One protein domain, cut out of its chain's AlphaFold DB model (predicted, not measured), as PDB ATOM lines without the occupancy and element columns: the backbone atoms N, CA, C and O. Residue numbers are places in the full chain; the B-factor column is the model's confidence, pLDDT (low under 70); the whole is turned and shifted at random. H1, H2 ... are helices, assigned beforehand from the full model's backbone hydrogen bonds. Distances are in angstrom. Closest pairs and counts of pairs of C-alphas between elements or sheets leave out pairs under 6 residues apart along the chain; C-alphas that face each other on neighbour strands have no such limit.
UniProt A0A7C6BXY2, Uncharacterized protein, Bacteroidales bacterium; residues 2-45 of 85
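What this domain is: This is residues 2 to 45 of the 85 residues of an uncharacterized protein of Bacteroidales bacterium (UniProt A0A7C6BXY2). With little regular structure, the model is an open loop of chain that folds back into one helix, H2, while the much shorter H1 lies far off at the other end of a long unnamed stretch, residues 7 to 25. Residues 5 to 10 stick out, and residues 37 to 45 trail away after H2. The printed part has 44 residues with two named helices, H1 then H2, and no named strand; the class is all helix, with 16 residues in named elements. It is loose, with a radius of gyration of the C-alphas of 12.3 A, and spans 36 by 24 by 12 A, only just flat.

How they stand to each other: H2, residues 26 to 36, and H1, residues 2 to 6, are apart. In both, every O i to N i+4 pair is within hydrogen-bond range.

Where its parts are: H2 measures 15.7 A, from C-alpha 26 at (211.786, 171.326, 274.494) to C-alpha 36 at (208.994, 170.586, 289.888). H1 measures 6.3 A and begins at C-alpha 2, (196.666, 177.792, 294.076).

The domain as a whole: The C-alphas farthest apart, of Arg 7 and Ser 22, are 35.8 A apart. The link from H1 to H2 is long, 19 residues. The printed part has no cut, and no printed residue is under 70 in pLDDT.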
ATOM      1  N   VAL A   2     197.370 177.140 292.944       84.19
ATOM      2  CA  VAL A   2     196.666 177.792 294.076       84.19
ATOM      3  C   VAL A   2     195.147 177.819 293.876       84.19
ATOM      4  O   VAL A   2     194.411 177.380 294.750       84.19
ATOM      5  N   GLU A   3     194.675 178.215 292.694       90.12
ATOM      6  CA  GLU A   3     193.235 178.235 292.398       90.12
ATOM      7  C   GLU A   3     192.597 176.835 292.403       90.12
ATOM      8  O   GLU A   3     191.481 176.650 292.875       90.12
ATOM      9  N   MET A   4     193.325 175.811 291.947       88.44
ATOM     10  CA  MET A   4     192.849 174.422 291.986       88.44
ATOM     11  C   MET A   4     192.720 173.906 293.419       88.44
ATOM     12  O   MET A   4     191.753 173.219 293.733       88.44
ATOM     13  N   LYS A   5     193.658 174.291 294.297       85.44
ATOM     14  CA  LYS A   5     193.558 174.026 295.736       85.44
ATOM     15  C   LYS A   5     192.349 174.736 296.345       85.44
ATOM     16  O   LYS A   5     191.606 174.102 297.080       85.44
ATOM     17  N   ALA A   6     192.110 176.001 295.989       93.62
ATOM     18  CA  ALA A   6     190.944 176.754 296.458       93.62
ATOM     19  C   ALA A   6     189.612 176.101 296.042       93.62
ATOM     20  O   ALA A   6     188.641 176.136 296.789       93.62
ATOM     21  N   ARG A   7     189.582 175.446 294.875       95.25
ATOM     22  CA  ARG A   7     188.428 174.681 294.376       95.25
ATOM     23  C   ARG A   7     188.373 173.227 294.875       95.25
ATOM     24  O   ARG A   7     187.568 172.455 294.364       95.25
ATOM     25  N   ASN A   8     189.219 172.830 295.834       93.69
ATOM     26  CA  ASN A   8     189.306 171.458 296.360       93.69
ATOM     27  C   ASN A   8     189.504 170.369 295.281       93.69
ATOM     28  O   ASN A   8     189.032 169.238 295.415       93.69
ATOM     29  N   ILE A   9     190.228 170.687 294.203       91.88
ATOM     30  CA  ILE A   9     190.552 169.712 293.155       91.88
ATOM     31  C   ILE A   9     191.587 168.719 293.695       91.88
ATOM     32  O   ILE A   9     192.695 169.098 294.073       91.88
ATOM     33  N   LYS A  10     191.228 167.430 293.699       89.69
ATOM     34  CA  LYS A  10     192.054 166.347 294.264       89.69
ATOM     35  C   LYS A  10     193.205 165.908 293.361       89.69
ATOM     36  O   LYS A  10     194.232 165.460 293.856       89.69
ATOM     37  N   CYS A  11     193.031 166.006 292.046       88.44
ATOM     38  CA  CYS A  11     194.019 165.574 291.065       88.44
ATOM     39  C   CYS A  11     194.056 166.559 289.899       88.44
ATOM     40  O   CYS A  11     193.009 166.987 289.414       88.44
ATOM     41  N   PHE A  12     195.260 166.906 289.456       89.25
ATOM     42  CA  PHE A  12     195.472 167.727 288.276       89.25
ATOM     43  C   PHE A  12     196.361 166.977 287.290       89.25
ATOM     44  O   PHE A  12     197.506 166.647 287.606       89.25
ATOM     45  N   ASP A  13     195.828 166.722 286.099       91.19
ATOM     46  CA  ASP A  13     196.566 166.071 285.028       91.19
ATOM     47  C   ASP A  13     197.254 167.120 284.145       91.19
ATOM     48  O   ASP A  13     196.619 167.961 283.509       91.19
ATOM     49  N   PHE A  14     198.584 167.049 284.089       91.75
ATOM     50  CA  PHE A  14     199.401 167.862 283.190       91.75
ATOM     51  C   PHE A  14     199.393 167.352 281.742       91.75
ATOM     52  O   PHE A  14     200.101 167.917 280.898       91.75
ATOM     53  N   VAL A  15     198.660 166.274 281.468       90.31
ATOM     54  CA  VAL A  15     198.541 165.556 280.203       90.31
ATOM     55  C   VAL A  15     199.904 165.107 279.655       90.31
ATOM     56  O   VAL A  15     200.879 164.955 280.399       90.31
ATOM     57  N   GLY A  16     199.985 164.882 278.343       87.50
ATOM     58  CA  GLY A  16     201.058 164.159 277.658       87.50
ATOM     59  C   GLY A  16     202.491 164.423 278.135       87.50
ATOM     60  O   GLY A  16     202.921 165.557 278.359       87.50
ATOM     61  N   ALA A  17     203.265 163.350 278.228       91.12
ATOM     62  CA  ALA A  17     204.683 163.354 278.561       91.12
ATOM     63  C   ALA A  17     205.479 162.538 277.527       91.12
ATOM     64  O   ALA A  17     204.910 161.843 276.685       91.12
ATOM     65  N   ARG A  18     206.807 162.658 277.571       89.69
ATOM     66  CA  ARG A  18     207.748 161.802 276.834       89.69
ATOM     67  C   ARG A  18     208.445 160.898 277.841       89.69
ATOM     68  O   ARG A  18     208.759 161.374 278.927       89.69
ATOM     69  N   ILE A  19     208.669 159.625 277.520       88.00
ATOM     70  CA  ILE A  19     209.263 158.690 278.494       88.00
ATOM     71  C   ILE A  19     210.738 159.028 278.715       88.00
ATOM     72  O   ILE A  19     211.158 159.210 279.852       88.00
ATOM     73  N   ASN A  20     211.481 159.209 277.622       86.25
ATOM     74  CA  ASN A  20     212.902 159.548 277.642       86.25
ATOM     75  C   ASN A  20     213.167 160.768 276.743       86.25
ATOM     76  O   ASN A  20     213.668 160.605 275.624       86.25
ATOM     77  N   PRO A  21     212.788 162.006 277.125       89.50
ATOM     78  CA  PRO A  21     213.091 163.173 276.300       89.50
ATOM     79  C   PRO A  21     214.605 163.368 276.173       89.50
ATOM     80  O   PRO A  21     215.365 163.127 277.105       89.50
ATOM     81  N   SER A  22     215.054 163.836 275.009       89.75
ATOM     82  CA  SER A  22     216.472 164.131 274.799       89.75
ATOM     83  C   SER A  22     216.898 165.300 275.693       89.75
ATOM     84  O   SER A  22     216.148 166.272 275.828       89.75
ATOM     85  N   LYS A  23     218.096 165.231 276.280       92.31
ATOM     86  CA  LYS A  23     218.644 166.305 277.121       92.31
ATOM     87  C   LYS A  23     218.714 167.624 276.338       92.31
ATOM     88  O   LYS A  23     219.066 167.627 275.162       92.31
ATOM     89  N   GLY A  24     218.328 168.729 276.966       93.38
ATOM     90  CA  GLY A  24     218.222 170.058 276.359       93.38
ATOM     91  C   GLY A  24     217.028 170.245 275.418       93.38
ATOM     92  O   GLY A  24     216.836 171.335 274.886       93.38
ATOM     93  N   SER A  25     216.207 169.215 275.184       91.88
ATOM     94  CA  SER A  25     215.055 169.343 274.290       91.88
ATOM     95  C   SER A  25     213.917 170.139 274.929       91.88
ATOM     96  O   SER A  25     213.730 170.148 276.147       91.88
ATOM     97  N   LYS A  26     213.061 170.718 274.079       91.94
ATOM     98  CA  LYS A  26     211.786 171.326 274.494       91.94
ATOM     99  C   LYS A  26     210.984 170.403 275.424       91.94
ATOM    100  O   LYS A  26     210.398 170.863 276.400       91.94
ATOM    101  N   TYR A  27     210.964 169.102 275.129       92.88
ATOM    102  CA  TYR A  27     210.219 168.116 275.913       92.88
ATOM    103  C   TYR A  27     210.829 167.874 277.296       92.88
ATOM    104  O   TYR A  27     210.079 167.725 278.256       92.88
ATOM    105  N   GLU A  28     212.160 167.886 277.419       94.62
ATOM    106  CA  GLU A  28     212.829 167.790 278.720       94.62
ATOM    107  C   GLU A  28     212.488 169.004 279.592       94.62
ATOM    108  O   GLU A  28     212.140 168.845 280.761       94.62
ATOM    109  N   GLY A  29     212.505 170.213 279.020       94.69
ATOM    110  CA  GLY A  29     212.116 171.432 279.735       94.69
ATOM    111  C   GLY A  29     210.684 171.362 280.277       94.69
ATOM    112  O   GLY A  29     210.450 171.622 281.459       94.69
ATOM    113  N   ILE A  30     209.739 170.921 279.441       94.31
ATOM    114  CA  ILE A  30     208.340 170.713 279.848       94.31
ATOM    115  C   ILE A  30     208.244 169.650 280.950       94.31
ATOM    116  O   ILE A  30     207.516 169.836 281.924       94.31
ATOM    117  N   GLN A  31     208.976 168.541 280.840       94.31
ATOM    118  CA  GLN A  31     208.908 167.475 281.838       94.31
ATOM    119  C   GLN A  31     209.535 167.886 283.176       94.31
ATOM    120  O   GLN A  31     208.971 167.582 284.226       94.31
ATOM    121  N   ARG A  32     210.630 168.655 283.162       94.00
ATOM    122  CA  ARG A  32     211.213 169.260 284.371       94.00
ATOM    123  C   ARG A  32     210.240 170.218 285.050       94.00
ATOM    124  O   ARG A  32     210.131 170.198 286.271       94.00
ATOM    125  N   PHE A  33     209.514 171.028 284.280       93.94
ATOM    126  CA  PHE A  33     208.468 171.899 284.821       93.94
ATOM    127  C   PHE A  33     207.367 171.098 285.541       93.94
ATOM    128  O   PHE A  33     207.001 171.428 286.672       93.94
ATOM    129  N   LYS A  34     206.892 170.003 284.930       93.12
ATOM    130  CA  LYS A  34     205.891 169.106 285.535       93.12
ATOM    131  C   LYS A  34     206.415 168.452 286.816       93.12
ATOM    132  O   LYS A  34     205.746 168.498 287.843       93.12
ATOM    133  N   SER A  35     207.638 167.923 286.777       92.06
ATOM    134  CA  SER A  35     208.313 167.319 287.935       92.06
ATOM    135  C   SER A  35     208.436 168.300 289.107       92.06
ATOM    136  O   SER A  35     208.069 167.965 290.230       92.06
ATOM    137  N   ARG A  36     208.874 169.539 288.855       93.38
ATOM    138  CA  ARG A  36     208.994 170.586 289.888       93.38
ATOM    139  C   ARG A  36     207.653 171.015 290.479       93.38
ATOM    140  O   ARG A  36     207.616 171.519 291.592       93.38
ATOM    141  N   SER A  37     206.560 170.793 289.753       90.06
ATOM    142  CA  SER A  37     205.201 171.033 290.245       90.06
ATOM    143  C   SER A  37     204.674 169.892 291.131       90.06
ATOM    144  O   SER A  37     203.512 169.930 291.527       90.06
ATOM    145  N   GLY A  38     205.493 168.876 291.434       89.69
ATOM    146  CA  GLY A  38     205.102 167.709 292.230       89.69
ATOM    147  C   GLY A  38     204.313 166.657 291.446       89.69
ATOM    148  O   GLY A  38     203.658 165.813 292.051       89.69
ATOM    149  N   ALA A  39     204.329 166.708 290.109       91.94
ATOM    150  CA  ALA A  39     203.634 165.724 289.286       91.94
ATOM    151  C   ALA A  39     204.405 164.397 289.224       91.94
ATOM    152  O   ALA A  39     205.620 164.385 289.016       91.94
ATOM    153  N   ASN A  40     203.673 163.285 289.297       91.19
ATOM    154  CA  ASN A  40     204.208 161.941 289.091       91.19
ATOM    155  C   ASN A  40     203.945 161.472 287.655       91.19
ATOM    156  O   ASN A  40     202.838 161.629 287.138       91.19
ATOM    157  N   LEU A  41     204.954 160.880 287.006       91.12
ATOM    158  CA  LEU A  41     204.796 160.305 285.670       91.12
ATOM    159  C   LEU A  41     204.105 158.942 285.770       91.12
ATOM    160  O   LEU A  41     204.710 157.971 286.221       91.12
ATOM    161  N   GLN A  42     202.865 158.862 285.297       89.75
ATOM    162  CA  GLN A  42     202.175 157.586 285.118       89.75
ATOM    163  C   GLN A  42     202.559 156.972 283.768       89.75
ATOM    164  O   GLN A  42     202.544 157.654 282.741       89.75
ATOM    165  N   LYS A  43     202.944 155.692 283.771       88.50
ATOM    166  CA  LYS A  43     203.318 154.946 282.563       88.50
ATOM    167  C   LYS A  43     202.139 154.094 282.092       88.50
ATOM    168  O   LYS A  43     201.406 153.551 282.910       88.50
ATOM    169  N   GLY A  44     201.999 153.961 280.779       88.25
ATOM    170  CA  GLY A  44     200.991 153.128 280.128       88.25
ATOM    171  C   GLY A  44     201.494 152.622 278.778       88.25
ATOM    172  O   GLY A  44     202.673 152.780 278.454       88.25
ATOM    173  N   HIS A  45     200.602 152.030 277.985       88.31
ATOM    174  CA  HIS A  45     200.944 151.471 276.678       88.31
ATOM    175  C   HIS A  45     200.619 152.445 275.541       88.31
ATOM    176  O   HIS A  45     199.559 153.066 275.514       88.31
TER     177      HIS A  45